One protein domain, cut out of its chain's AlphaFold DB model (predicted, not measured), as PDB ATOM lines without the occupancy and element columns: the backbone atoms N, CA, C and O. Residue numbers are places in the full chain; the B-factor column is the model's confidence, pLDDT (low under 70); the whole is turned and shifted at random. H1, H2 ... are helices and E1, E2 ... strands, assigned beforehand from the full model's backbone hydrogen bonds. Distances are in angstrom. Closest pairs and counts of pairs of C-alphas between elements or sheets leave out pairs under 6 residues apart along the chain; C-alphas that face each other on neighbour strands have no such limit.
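This is residues 3 to 105 of the 110 residues of the protein "PfkB family carbohydrate kinase" of Omnitrophica bacterium OLB16 (UniProt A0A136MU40). A small strand hairpin, E1 and E2, lies off one end of a core made by a helical hairpin, H1 and H2, with H2 nearest the middle of the whole. Two very short helices, H3 and H4, lie to one side of H2, H4 on the side away from H1, and a long stretch without a named element, residues 3 to 25, runs along much of the longest axis and pairs briefly with E2. The printed part has 103 residues, with four named helices and then two named strands in the order H1 H2 H3 H4 E1 E2; the sheet has the order E1 - E2 and is antiparallel. The class is mostly helix, though under half of the residues are in named elements. The whole is compact, with a radius of gyration of the C-alphas of 13.7 A and spans of 38 by 30 by 22 A.

E1 is residues 95 to 97, 6.4 A long, beginning at C-alpha 95 at (126.606, 82.850, 157.218). E2 is residues 102 to 104, 6.5 A long. H2 is residues 44 to 58, 21.4 A from C-alpha 44 at (119.870, 93.397, 146.929) to C-alpha 58. H1 is residues 26 to 39, 19.8 A long, beginning at C-alpha 26 at (121.913, 109.289, 158.335). H3 is residues 71 to 74, 5.0 A long, and H4 is residues 76 to 79, 5.9 A long.

E1 and E2 form an antiparallel hairpin, their directions at 142 degrees, with N 97 and O 102 at 2.8 A and N 104 and O 95 at 2.8 A, within hydrogen-bond range. Residues 10 to 11 make a short antiparallel pairing with residues 103 to 104 of E2. The closest C-alphas of E2 and H2 are those of Val 102 and Glu 45, 6.5 A apart. H1 and H2 touch and form a helical hairpin, running opposite ways at a shallow tilt of 34.9 degrees, only just short of steep; their closest C-alphas, of Gly 33 and Ser 51, are 4.2 A apart. H2, with residues 49 to 53 alone, only just touches H4, with 3 pairs of C-alphas within 8 A, the closest those of Leu 50 and Leu 78 at 6.9 A. H2 and H3 are close but not clearly touching, the C-alphas of Ile 54 and Thr 74 being closest at 7.8 A. H3 and H4 meet only through their link. H1 is apart from H3, H4, E1 and E2. In H1 and H2 every O i to N i+4 pair is within hydrogen-bond range; H3 and H4 are too short for such a pair, and in each the one O i to N i+3 pair is within range.

The two C-alphas farthest apart, of Glu 3 and Leu 62, are 39.6 A apart. The printed part has no cut. The links from H2 to H3, 12 residues, and from H4 to E1, 15 residues, are long. The mean pLDDT of the printed part is 92.8, and residue 3 is the one printed residue under 70.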
ATOM      1  N   GLU A   3     111.839  88.310 141.487       61.72
ATOM      2  CA  GLU A   3     112.428  87.018 141.887       61.72
ATOM      3  C   GLU A   3     113.728  87.148 142.695       61.72
ATOM      4  O   GLU A   3     113.942  86.373 143.615       61.72
ATOM      5  N   SER A   4     114.565  88.161 142.438       74.06
ATOM      6  CA  SER A   4     115.844  88.334 143.151       74.06
ATOM      7  C   SER A   4     115.725  89.076 144.491       74.06
ATOM      8  O   SER A   4     116.714  89.188 145.220       74.06
ATOM      9  N   TRP A   5     114.542  89.625 144.788       87.06
ATOM     10  CA  TRP A   5     114.257  90.462 145.961       87.06
ATOM     11  C   TRP A   5     113.254  89.818 146.932       87.06
ATOM     12  O   TRP A   5     113.266  90.136 148.119       87.06
ATOM     13  N   GLY A   6     112.389  88.919 146.453       87.06
ATOM     14  CA  GLY A   6     111.411  88.219 147.286       87.06
ATOM     15  C   GLY A   6     112.044  87.150 148.182       87.06
ATOM     16  O   GLY A   6     112.989  86.482 147.784       87.06
ATOM     17  N   ASN A   7     111.494  86.962 149.388       88.44
ATOM     18  CA  ASN A   7     111.927  85.934 150.355       88.44
ATOM     19  C   ASN A   7     113.431  85.959 150.696       88.44
ATOM     20  O   ASN A   7     114.022  84.925 151.012       88.44
ATOM     21  N   ARG A   8     114.043  87.145 150.631       91.88
ATOM     22  CA  ARG A   8     115.434  87.375 151.012       91.88
ATOM     23  C   ARG A   8     115.518  87.819 152.464       91.88
ATOM     24  O   ARG A   8     114.720  88.642 152.909       91.88
ATOM     25  N   GLU A   9     116.515  87.324 153.181       93.62
ATOM     26  CA  GLU A   9     116.859  87.812 154.516       93.62
ATOM     27  C   GLU A   9     118.376  87.932 154.617       93.62
ATOM     28  O   GLU A   9     119.107  86.966 154.851       93.62
ATOM     29  N   ILE A  10     118.847  89.156 154.399       94.56
ATOM     30  CA  ILE A  10     120.265  89.480 154.357       94.56
ATOM     31  C   ILE A  10     120.570  90.693 155.229       94.56
ATOM     32  O   ILE A  10     119.711  91.539 155.474       94.56
ATOM     33  N   TRP A  11     121.812  90.777 155.687       95.38
ATOM     34  CA  TRP A  11     122.292  91.820 156.578       95.38
ATOM     35  C   TRP A  11     123.653  92.304 156.105       95.38
ATOM     36  O   TRP A  11     124.500  91.523 155.680       95.38
ATOM     37  N   VAL A  12     123.885  93.605 156.202       95.94
ATOM     38  CA  VAL A  12     125.185  94.215 155.929       95.94
ATOM     39  C   VAL A  12     125.648  94.931 157.187       95.94
ATOM     40  O   VAL A  12     124.862  95.561 157.892       95.94
ATOM     41  N   GLU A  13     126.925  94.791 157.509       95.81
ATOM     42  CA  GLU A  13     127.489  95.455 158.675       95.81
ATOM     43  C   GLU A  13     127.591  96.963 158.438       95.81
ATOM     44  O   GLU A  13     127.950  97.414 157.348       95.81
ATOM     45  N   ALA A  14     127.300  97.750 159.472       95.94
ATOM     46  CA  ALA A  14     127.491  99.190 159.413       95.94
ATOM     47  C   ALA A  14     128.987  99.519 159.282       95.94
ATOM     48  O   ALA A  14     129.817  98.940 159.984       95.94
ATOM     49  N   ILE A  15     129.345 100.468 158.415       97.12
ATOM     50  CA  ILE A  15     130.727 100.955 158.310       97.12
ATOM     51  C   ILE A  15     131.066 101.706 159.600       97.12
ATOM     52  O   ILE A  15     130.306 102.573 160.033       97.12
ATOM     53  N   ARG A  16     132.209 101.390 160.214       96.69
ATOM     54  CA  ARG A  16     132.687 102.064 161.421       96.69
ATOM     55  C   ARG A  16     133.202 103.462 161.052       96.69
ATOM     56  O   ARG A  16     134.197 103.554 160.334       96.69
ATOM     57  N   PRO A  17     132.578 104.550 161.533       94.56
ATOM     58  CA  PRO A  17     133.147 105.881 161.382       94.56
ATOM     59  C   PRO A  17     134.333 106.060 162.341       94.56
ATOM     60  O   PRO A  17     134.290 105.585 163.475       94.56
ATOM     61  N   GLU A  18     135.383 106.763 161.910       91.75
ATOM     62  CA  GLU A  18     136.470 107.186 162.810       91.75
ATOM     63  C   GLU A  18     135.988 108.271 163.783       91.75
ATOM     64  O   GLU A  18     136.345 108.278 164.961       91.75
ATOM     65  N   LYS A  19     135.126 109.164 163.290       92.25
ATOM     66  CA  LYS A  19     134.443 110.212 164.043       92.25
ATOM     67  C   LYS A  19     133.044 110.417 163.460       92.25
ATOM     68  O   LYS A  19     132.841 110.228 162.266       92.25
ATOM     69  N   ILE A  20     132.099 110.815 164.308       95.19
ATOM     70  CA  ILE A  20     130.751 111.225 163.902       95.19
ATOM     71  C   ILE A  20     130.650 112.737 164.108       95.19
ATOM     72  O   ILE A  20     130.827 113.209 165.232       95.19
ATOM     73  N   ALA A  21     130.411 113.492 163.035       94.19
ATOM     74  CA  ALA A  21     130.144 114.927 163.110       94.19
ATOM     75  C   ALA A  21     128.685 115.182 163.520       94.19
ATOM     76  O   ALA A  21     128.422 115.909 164.475       94.19
ATOM     77  N   SER A  22     127.750 114.521 162.839       92.50
ATOM     78  CA  SER A  22     126.318 114.504 163.131       92.50
ATOM     79  C   SER A  22     125.735 113.158 162.702       92.50
ATOM     80  O   SER A  22     126.307 112.475 161.862       92.50
ATOM     81  N   ALA A  23     124.608 112.753 163.286       92.81
ATOM     82  CA  ALA A  23     123.841 111.595 162.816       92.81
ATOM     83  C   ALA A  23     122.499 112.001 162.183       92.81
ATOM     84  O   ALA A  23     121.736 111.137 161.735       92.81
ATOM     85  N   THR A  24     122.200 113.303 162.163       94.50
ATOM     86  CA  THR A  24     120.955 113.845 161.622       94.50
ATOM     87  C   THR A  24     120.894 113.595 160.117       94.50
ATOM     88  O   THR A  24     121.723 114.086 159.355       94.50
ATOM     89  N   GLY A  25     119.888 112.833 159.686       94.12
ATOM     90  CA  GLY A  25     119.695 112.470 158.280       94.12
ATOM     91  C   GLY A  25     120.455 111.220 157.824       94.12
ATOM     92  O   GLY A  25     120.326 110.839 156.664       94.12
ATOM     93  N   SER A  26     121.198 110.531 158.698       95.44
ATOM     94  CA  SER A  26     121.913 109.289 158.335       95.44
ATOM     95  C   SER A  26     120.967 108.147 157.942       95.44
ATOM     96  O   SER A  26     121.244 107.391 157.006       95.44
ATOM     97  N   GLY A  27     119.812 108.053 158.609       96.00
ATOM     98  CA  GLY A  27     118.740 107.114 158.266       96.00
ATOM     99  C   GLY A  27     118.100 107.433 156.913       96.00
ATOM    100  O   GLY A  27     118.026 106.558 156.053       96.00
ATOM    101  N   ASP A  28     117.726 108.695 156.688       96.62
ATOM    102  CA  ASP A  28     117.156 109.155 155.412       96.62
ATOM    103  C   ASP A  28     118.139 108.947 154.253       96.62
ATOM    104  O   ASP A  28     117.769 108.453 153.190       96.62
ATOM    105  N   SER A  29     119.419 109.234 154.492       96.62
ATOM    106  CA  SER A  29     120.525 108.994 153.562       96.62
ATOM    107  C   SER A  29     120.679 107.508 153.229       96.62
ATOM    108  O   SER A  29     120.891 107.141 152.072       96.62
ATOM    109  N   SER A  30     120.505 106.631 154.221       97.88
ATOM    110  CA  SER A  30     120.516 105.181 154.011       97.88
ATOM    111  C   SER A  30     119.348 104.738 153.125       97.88
ATOM    112  O   SER A  30     119.556 104.043 152.131       97.88
ATOM    113  N   ILE A  31     118.130 105.208 153.416       97.94
ATOM    114  CA  ILE A  31     116.936 104.932 152.601       97.94
ATOM    115  C   ILE A  31     117.126 105.449 151.171       97.94
ATOM    116  O   ILE A  31     116.841 104.728 150.213       97.94
ATOM    117  N   ALA A  32     117.657 106.663 151.008       97.00
ATOM    118  CA  ALA A  32     117.961 107.232 149.702       97.00
ATOM    119  C   ALA A  32     118.950 106.348 148.926       97.00
ATOM    120  O   ALA A  32     118.717 106.061 147.751       97.00
ATOM    121  N   GLY A  33     120.006 105.847 149.575       97.38
ATOM    122  CA  GLY A  33     120.945 104.901 148.968       97.38
ATOM    123  C   GLY A  33     120.308 103.570 148.585       97.38
ATOM    124  O   GLY A  33     120.542 103.079 147.480       97.38
ATOM    125  N   PHE A  34     119.444 103.026 149.440       97.62
ATOM    126  CA  PHE A  34     118.695 101.810 149.141       97.62
ATOM    127  C   PHE A  34     117.793 101.982 147.909       97.62
ATOM    128  O   PHE A  34     117.893 101.226 146.944       97.62
ATOM    129  N   LEU A  35     116.946 103.015 147.895       97.56
ATOM    130  CA  LEU A  35     116.048 103.290 146.770       97.56
ATOM    131  C   LEU A  35     116.830 103.581 145.487       97.56
ATOM    132  O   LEU A  35     116.447 103.132 144.411       97.56
ATOM    133  N   THR A  36     117.961 104.274 145.602       96.69
ATOM    134  CA  THR A  36     118.842 104.557 144.469       96.69
ATOM    135  C   THR A  36     119.420 103.279 143.859       96.69
ATOM    136  O   THR A  36     119.409 103.133 142.636       96.69
ATOM    137  N   GLY A  37     119.914 102.346 144.682       96.25
ATOM    138  CA  GLY A  37     120.422 101.055 144.208       96.25
ATOM    139  C   GLY A  37     119.330 100.211 143.551       96.25
ATOM    140  O   GLY A  37     119.543  99.663 142.469       96.25
ATOM    141  N   LEU A  38     118.134 100.199 144.149       95.06
ATOM    142  CA  LEU A  38     116.961  99.528 143.596       95.06
ATOM    143  C   LEU A  38     116.581 100.092 142.216       95.06
ATOM    144  O   LEU A  38     116.441  99.329 141.262       95.06
ATOM    145  N   LEU A  39     116.462 101.418 142.086       95.56
ATOM    146  CA  LEU A  39     116.097 102.088 140.830       95.56
ATOM    147  C   LEU A  39     117.152 101.912 139.730       95.56
ATOM    148  O   LEU A  39     116.808 101.877 138.552       95.56
ATOM    149  N   ARG A  40     118.428 101.761 140.103       94.44
ATOM    150  CA  ARG A  40     119.521 101.431 139.174       94.44
ATOM    151  C   ARG A  40     119.593  99.947 138.800       94.44
ATOM    152  O   ARG A  40     120.445  99.568 138.003       94.44
ATOM    153  N   GLY A  41     118.717  99.104 139.348       92.69
ATOM    154  CA  GLY A  41     118.669  97.675 139.037       92.69
ATOM    155  C   GLY A  41     119.802  96.860 139.665       92.69
ATOM    156  O   GLY A  41     120.154  95.803 139.144       92.69
ATOM    157  N   TYR A  42     120.395  97.334 140.764       94.00
ATOM    158  CA  TYR A  42     121.426  96.582 141.479       94.00
ATOM    159  C   TYR A  42     120.850  95.373 142.213       94.00
ATOM    160  O   TYR A  42     119.656  95.297 142.509       94.00
ATOM    161  N   SER A  43     121.722  94.407 142.521       93.25
ATOM    162  CA  SER A  43     121.346  93.297 143.394       93.25
ATOM    163  C   SER A  43     120.996  93.818 144.790       93.25
ATOM    164  O   SER A  43     121.433  94.905 145.189       93.25
ATOM    165  N   ILE A  44     120.231  93.040 145.553       94.69
ATOM    166  CA  ILE A  44     119.870  93.397 146.929       94.69
ATOM    167  C   ILE A  44     121.123  93.566 147.811       94.69
ATOM    168  O   ILE A  44     121.190  94.488 148.618       94.69
ATOM    169  N   GLU A  45     122.167  92.762 147.586       95.25
ATOM    170  CA  GLU A  45     123.438  92.841 148.313       95.25
ATOM    171  C   GLU A  45     124.185  94.148 148.017       95.25
ATOM    172  O   GLU A  45     124.591  94.857 148.941       95.25
ATOM    173  N   LYS A  46     124.326  94.512 146.732       95.88
ATOM    174  CA  LYS A  46     124.959  95.783 146.341       95.88
ATOM    175  C   LYS A  46     124.123  96.978 146.814       95.88
ATOM    176  O   LYS A  46     124.685  97.975 147.259       95.88
ATOM    177  N   THR A  47     122.798  96.864 146.774       96.94
ATOM    178  CA  THR A  47     121.883  97.916 147.231       96.94
ATOM    179  C   THR A  47     121.982  98.158 148.737       96.94
ATOM    180  O   THR A  47     122.059  99.308 149.166       96.94
ATOM    181  N   LEU A  48     122.056  97.103 149.553       96.94
ATOM    182  CA  LEU A  48     122.267  97.250 150.994       96.94
ATOM    183  C   LEU A  48     123.634  97.852 151.325       96.94
ATOM    184  O   LEU A  48     123.724  98.745 152.167       96.94
ATOM    185  N   ARG A  49     124.700  97.432 150.635       97.56
ATOM    186  CA  ARG A  49     126.028  98.046 150.805       97.56
ATOM    187  C   ARG A  49     126.020  99.533 150.453       97.56
ATOM    188  O   ARG A  49     126.629 100.325 151.167       97.56
ATOM    189  N   LEU A  50     125.294  99.922 149.403       98.00
ATOM    190  CA  LEU A  50     125.111 101.325 149.032       98.00
ATOM    191  C   LEU A  50     124.335 102.102 150.100       98.00
ATOM    192  O   LEU A  50     124.755 103.193 150.469       98.00
ATOM    193  N   SER A  51     123.256 101.528 150.636       98.06
ATOM    194  CA  SER A  51     122.492 102.109 151.747       98.06
ATOM    195  C   SER A  51     123.408 102.479 152.918       98.06
ATOM    196  O   SER A  51     123.424 103.628 153.353       98.06
ATOM    197  N   ILE A  52     124.226 101.537 153.395       97.75
ATOM    198  CA  ILE A  52     125.143 101.803 154.515       97.75
ATOM    199  C   ILE A  52     126.228 102.815 154.142       97.75
ATOM    200  O   ILE A  52     126.585 103.652 154.969       97.75
ATOM    201  N   LEU A  53     126.747 102.771 152.913       97.88
ATOM    202  CA  LEU A  53     127.764 103.715 152.457       97.88
ATOM    203  C   LEU A  53     127.256 105.162 152.468       97.88
ATOM    204  O   LEU A  53     127.964 106.043 152.950       97.88
ATOM    205  N   ILE A  54     126.042 105.410 151.973       97.69
ATOM    206  CA  ILE A  54     125.461 106.761 151.953       97.69
ATOM    207  C   ILE A  54     125.087 107.207 153.373       97.69
ATOM    208  O   ILE A  54     125.372 108.342 153.752       97.69
ATOM    209  N   GLY A  55     124.562 106.300 154.206       97.00
ATOM    210  CA  GLY A  55     124.377 106.564 155.635       97.00
ATOM    211  C   GLY A  55     125.677 106.971 156.335       97.00
ATOM    212  O   GLY A  55     125.691 107.931 157.097       97.00
ATOM    213  N   TRP A  56     126.791 106.300 156.029       97.38
ATOM    214  CA  TRP A  56     128.117 106.620 156.568       97.38
ATOM    215  C   TRP A  56     128.686 107.948 156.040       97.38
ATOM    216  O   TRP A  56     129.341 108.663 156.799       97.38
ATOM    217  N   GLN A  57     128.431 108.298 154.774       96.62
ATOM    218  CA  GLN A  57     128.835 109.587 154.193       96.62
ATOM    219  C   GLN A  57     128.171 110.772 154.910       96.62
ATOM    220  O   GLN A  57     128.836 111.772 155.170       96.62
ATOM    221  N   ASN A  58     126.896 110.641 155.290       96.25
ATOM    222  CA  ASN A  58     126.186 111.663 156.063       96.25
ATOM    223  C   ASN A  58     126.875 111.953 157.410       96.25
ATOM    224  O   ASN A  58     126.951 113.106 157.813       96.25
ATOM    225  N   LEU A  59     127.460 110.935 158.057       95.25
ATOM    226  CA  LEU A  59     128.096 111.091 159.372       95.25
ATOM    227  C   LEU A  59     129.341 111.991 159.374       95.25
ATOM    228  O   LEU A  59     129.838 112.336 160.450       95.25
ATOM    229  N   GLN A  60     129.880 112.312 158.196       92.81
ATOM    230  CA  GLN A  60     131.153 113.017 158.054       92.81
ATOM    231  C   GLN A  60     131.022 114.536 158.220       92.81
ATOM    232  O   GLN A  60     132.007 115.181 158.565       92.81
ATOM    233  N   GLU A  61     129.823 115.096 158.035       92.25
ATOM    234  CA  GLU A  61     129.565 116.539 158.097       92.25
ATOM    235  C   GLU A  61     128.450 116.875 159.101       92.25
ATOM    236  O   GLU A  61     127.743 115.999 159.598       92.25
ATOM    237  N   LEU A  62     128.325 118.154 159.472       83.69
ATOM    238  CA  LEU A  62     127.353 118.590 160.489       83.69
ATOM    239  C   LEU A  62     125.909 118.623 159.971       83.69
ATOM    240  O   LEU A  62     124.973 118.387 160.742       83.69
ATOM    241  N   ASP A  63     125.731 118.943 158.692       84.81
ATOM    242  CA  ASP A  63     124.424 118.997 158.046       84.81
ATOM    243  C   ASP A  63     124.073 117.681 157.331       84.81
ATOM    244  O   ASP A  63     124.903 116.791 157.157       84.81
ATOM    245  N   ALA A  64     122.811 117.554 156.926       75.94
ATOM    246  CA  ALA A  64     122.277 116.297 156.420       75.94
ATOM    247  C   ALA A  64     122.726 115.927 154.990       75.94
ATOM    248  O   ALA A  64     122.479 114.795 154.569       75.94
ATOM    249  N   VAL A  65     123.338 116.840 154.223       82.00
ATOM    250  CA  VAL A  65     123.531 116.665 152.770       82.00
ATOM    251  C   VAL A  65     124.959 116.898 152.284       82.00
ATOM    252  O   VAL A  65     125.370 116.233 151.337       82.00
ATOM    253  N   SER A  66     125.742 117.769 152.921       84.69
ATOM    254  CA  SER A  66     127.085 118.153 152.461       84.69
ATOM    255  C   SER A  66     128.087 116.998 152.479       84.69
ATOM    256  O   SER A  66     129.023 116.981 151.682       84.69
ATOM    257  N   GLY A  67     127.882 116.008 153.353       85.62
ATOM    258  CA  GLY A  67     128.708 114.797 153.398       85.62
ATOM    259  C   GLY A  67     128.439 113.814 152.252       85.62
ATOM    260  O   GLY A  67     129.293 112.976 151.948       85.62
ATOM    261  N   ILE A  68     127.274 113.911 151.593       92.75
ATOM    262  CA  ILE A  68     126.868 112.994 150.524       92.75
ATOM    263  C   ILE A  68     127.602 113.341 149.231       92.75
ATOM    264  O   ILE A  68     127.520 114.452 148.712       92.75
ATOM    265  N   LYS A  69     128.325 112.363 148.684       94.69
ATOM    266  CA  LYS A  69     129.118 112.548 147.466       94.69
ATOM    267  C   LYS A  69     128.272 112.330 146.215       94.69
ATOM    268  O   LYS A  69     127.251 111.643 146.233       94.69
ATOM    269  N   SER A  70     128.756 112.858 145.091       95.00
ATOM    270  CA  SER A  70     128.165 112.574 143.779       95.00
ATOM    271  C   SER A  70     128.177 111.073 143.462       95.00
ATOM    272  O   SER A  70     128.917 110.293 144.071       95.00
ATOM    273  N   TRP A  71     127.368 110.654 142.487       93.75
ATOM    274  CA  TRP A  71     127.284 109.247 142.096       93.75
ATOM    275  C   TRP A  71     128.635 108.677 141.642       93.75
ATOM    276  O   TRP A  71     129.057 107.639 142.149       93.75
ATOM    277  N   ASP A  72     129.337 109.405 140.771       95.06
ATOM    278  CA  ASP A  72     130.627 108.994 140.199       95.06
ATOM    279  C   ASP A  72     131.726 108.856 141.261       95.06
ATOM    280  O   ASP A  72     132.699 108.131 141.072       95.06
ATOM    281  N   GLN A  73     131.566 109.524 142.404       96.44
ATOM    282  CA  GLN A  73     132.444 109.371 143.562       96.44
ATOM    283  C   GLN A  73     131.984 108.237 144.484       96.44
ATOM    284  O   GLN A  73     132.814 107.509 145.018       96.44
ATOM    285  N   THR A  74     130.674 108.086 144.690       96.56
ATOM    286  CA  THR A  74     130.093 107.128 145.643       96.56
ATOM    287  C   THR A  74     130.158 105.691 145.149       96.56
ATOM    288  O   THR A  74     130.504 104.801 145.921       96.56
ATOM    289  N   GLU A  75     129.837 105.425 143.885       95.31
ATOM    290  CA  GLU A  75     129.793 104.051 143.383       95.31
ATOM    291  C   GLU A  75     131.155 103.335 143.458       95.31
ATOM    292  O   GLU A  75     131.195 102.231 144.010       95.31
ATOM    293  N   PRO A  76     132.284 103.938 143.030       96.81
ATOM    294  CA  PRO A  76     133.599 103.311 143.174       96.81
ATOM    295  C   PRO A  76     133.980 103.025 144.630       96.81
ATOM    296  O   PRO A  76     134.732 102.092 144.913       96.81
ATOM    297  N   MET A  77     133.447 103.796 145.583       96.94
ATOM    298  CA  MET A  77     133.728 103.593 147.004       96.94
ATOM    299  C   MET A  77     133.154 102.285 147.553       96.94
ATOM    300  O   MET A  77     133.629 101.857 148.606       96.94
ATOM    301  N   LEU A  78     132.194 101.641 146.876       95.06
ATOM    302  CA  LEU A  78     131.689 100.320 147.268       95.06
ATOM    303  C   LEU A  78     132.797  99.262 147.282       95.06
ATOM    304  O   LEU A  78     132.738  98.350 148.107       95.06
ATOM    305  N   GLU A  79     133.808  99.398 146.424       94.38
ATOM    306  CA  GLU A  79     134.912  98.438 146.311       94.38
ATOM    307  C   GLU A  79     136.040  98.683 147.319       94.38
ATOM    308  O   GLU A  79     136.890  97.820 147.522       94.38
ATOM    309  N   ILE A  80     136.025  99.829 148.004       94.94
ATOM    310  CA  ILE A  80     137.008 100.158 149.036       94.94
ATOM    311  C   ILE A  80     136.629  99.445 150.338       94.94
ATOM    312  O   ILE A  80     135.570  99.711 150.918       94.94
ATOM    313  N   ASP A  81     137.520  98.585 150.825       92.88
ATOM    314  CA  ASP A  81     137.364  97.946 152.129       92.88
ATOM    315  C   ASP A  81     137.476  98.965 153.261       92.88
ATOM    316  O   ASP A  81     138.370  99.812 153.294       92.88
ATOM    317  N   ARG A  82     136.535  98.881 154.202       94.50
ATOM    318  CA  ARG A  82     136.480  99.727 155.394       94.50
ATOM    319  C   ARG A  82     136.232  98.865 156.622       94.50
ATOM    320  O   ARG A  82     135.519  97.867 156.513       94.50
ATOM    321  N   PRO A  83     136.747  99.261 157.796       95.38
ATOM    322  CA  PRO A  83     136.356  98.636 159.047       95.38
ATOM    323  C   PRO A  83     134.840  98.732 159.244       95.38
ATOM    324  O   PRO A  83     134.242  99.792 159.053       95.38
ATOM    325  N   THR A  84     134.223  97.635 159.661       95.88
ATOM    326  CA  THR A  84     132.793  97.552 159.971       95.88
ATOM    327  C   THR A  84     132.565  97.371 161.473       95.88
ATOM    328  O   THR A  84     133.478  97.084 162.261       95.88
ATOM    329  N   LEU A  85     131.340  97.628 161.918       94.62
ATOM    330  CA  LEU A  85     130.875  97.281 163.254       94.62
ATOM    331  C   LEU A  85     130.454  95.811 163.252       94.62
ATOM    332  O   LEU A  85     129.633  95.418 162.429       94.62
ATOM    333  N   ASP A  86     131.003  95.025 164.182       89.62
ATOM    334  CA  ASP A  86     130.626  93.618 164.349       89.62
ATOM    335  C   ASP A  86     129.119  93.531 164.612       89.62
ATOM    336  O   ASP A  86     128.625  94.035 165.627       89.62
ATOM    337  N   ALA A  87     128.397  92.901 163.684       85.94
ATOM    338  CA  ALA A  87     126.953  92.738 163.780       85.94
ATOM    339  C   ALA A  87     126.537  91.699 164.836       85.94
ATOM    340  O   ALA A  87     125.351  91.582 165.134       85.94
ATOM    341  N   ARG A  88     127.493  90.955 165.420       88.81
ATOM    342  CA  ARG A  88     127.273  89.928 166.454       88.81
ATOM    343  C   ARG A  88     126.257  88.861 166.027       88.81
ATOM    344  O   ARG A  88     125.486  88.360 166.837       88.81
ATOM    345  N   LEU A  89     126.268  88.498 164.742       86.88
ATOM    346  CA  LEU A  89     125.303  87.564 164.138       86.88
ATOM    347  C   LEU A  89     125.717  86.088 164.226       86.88
ATOM    348  O   LEU A  89     124.957  85.207 163.821       86.88
ATOM    349  N   LYS A  90     126.915  85.805 164.752       74.88
ATOM    350  CA  LYS A  90     127.511  84.459 164.762       74.88
ATOM    351  C   LYS A  90     126.651  83.431 165.505       74.88
ATOM    352  O   LYS A  90     126.539  82.300 165.044       74.88
ATOM    353  N   ASP A  91     125.982  83.837 166.582       74.31
ATOM    354  CA  ASP A  91     125.169  82.935 167.409       74.31
ATOM    355  C   ASP A  91     123.786  82.629 166.802       74.31
ATOM    356  O   ASP A  91     123.073  81.749 167.278       74.31
ATOM    357  N   ALA A  92     123.400  83.322 165.725       78.44
ATOM    358  CA  ALA A  92     122.086  83.202 165.090       78.44
ATOM    359  C   ALA A  92     122.106  82.377 163.785       78.44
ATOM    360  O   ALA A  92     121.188  82.486 162.971       78.44
ATOM    361  N   ALA A  93     123.152  81.570 163.566       87.25
ATOM    362  CA  ALA A  93     123.355  80.756 162.360       87.25
ATOM    363  C   ALA A  93     123.418  81.558 161.042       87.25
ATOM    364  O   ALA A  93     123.181  81.014 159.963       87.25
ATOM    365  N   TRP A  94     123.760  82.846 161.106       93.94
ATOM    366  CA  TRP A  94     124.012  83.642 159.907       93.94
ATOM    367  C   TRP A  94     125.361  83.264 159.294       93.94
ATOM    368  O   TRP A  94     126.364  83.133 159.996       93.94
ATOM    369  N   ALA A  95     125.393  83.138 157.972       93.19
ATOM    370  CA  ALA A  95     126.606  82.850 157.218       93.19
ATOM    371  C   ALA A  95     127.073  84.105 156.478       93.19
ATOM    372  O   ALA A  95     126.309  84.707 155.721       93.19
ATOM    373  N   TYR A  96     128.328  84.498 156.683       93.81
ATOM    374  CA  TYR A  96     128.928  85.594 155.929       93.81
ATOM    375  C   TYR A  96     129.354  85.117 154.537       93.81
ATOM    376  O   TYR A  96     130.099  84.145 154.414       93.81
ATOM    377  N   ASP A  97     128.899  85.808 153.492       93.69
ATOM    378  CA  ASP A  97     129.340  85.615 152.113       93.69
ATOM    379  C   ASP A  97     130.375  86.699 151.752       93.69
ATOM    380  O   ASP A  97     130.001  87.855 151.508       93.69
ATOM    381  N   PRO A  98     131.676  86.357 151.690       92.06
ATOM    382  CA  PRO A  98     132.729  87.328 151.417       92.06
ATOM    383  C   PRO A  98     132.735  87.835 149.968       92.06
ATOM    384  O   PRO A  98     133.316  88.887 149.716       92.06
ATOM    385  N   GLN A  99     132.096  87.141 149.015       92.19
ATOM    386  CA  GLN A  99     132.084  87.566 147.608       92.19
ATOM    387  C   GLN A  99     131.212  88.805 147.407       92.19
ATOM    388  O   GLN A  99     131.564  89.719 146.667       92.19
ATOM    389  N   VAL A 100     130.071  88.840 148.094       92.06
ATOM    390  CA  VAL A 100     129.118  89.958 148.033       92.06
ATOM    391  C   VAL A 100     129.171  90.860 149.267       92.06
ATOM    392  O   VAL A 100     128.575  91.938 149.242       92.06
ATOM    393  N   LYS A 101     129.946  90.474 150.291       93.75
ATOM    394  CA  LYS A 101     130.179  91.194 151.555       93.75
ATOM    395  C   LYS A 101     128.891  91.436 152.352       93.75
ATOM    396  O   LYS A 101     128.609  92.555 152.778       93.75
ATOM    397  N   VAL A 102     128.090  90.383 152.522       94.56
ATOM    398  CA  VAL A 102     126.859  90.405 153.331       94.56
ATOM    399  C   VAL A 102     126.738  89.138 154.168       94.56
ATOM    400  O   VAL A 102     127.280  88.092 153.824       94.56
ATOM    401  N   TRP A 103     125.970  89.219 155.243       95.75
ATOM    402  CA  TRP A 103     125.490  88.071 155.992       95.75
ATOM    403  C   TRP A 103     124.158  87.594 155.414       95.75
ATOM    404  O   TRP A 103     123.294  88.402 155.071       95.75
ATOM    405  N   ARG A 104     123.979  86.279 155.343       94.06
ATOM    406  CA  ARG A 104     122.719  85.632 154.974       94.06
ATOM    407  C   ARG A 104     122.171  84.875 156.163       94.06
ATOM    408  O   ARG A 104     122.920  84.166 156.839       94.06
ATOM    409  N   SER A 105     120.874  85.004 156.400       93.19
ATOM    410  CA  SER A 105     120.220  84.164 157.392       93.19
ATOM    411  C   SER A 105     120.002  82.746 156.834       93.19
ATOM    412  O   SER A 105     120.001  82.550 155.615       93.19
TER     413      SER A 105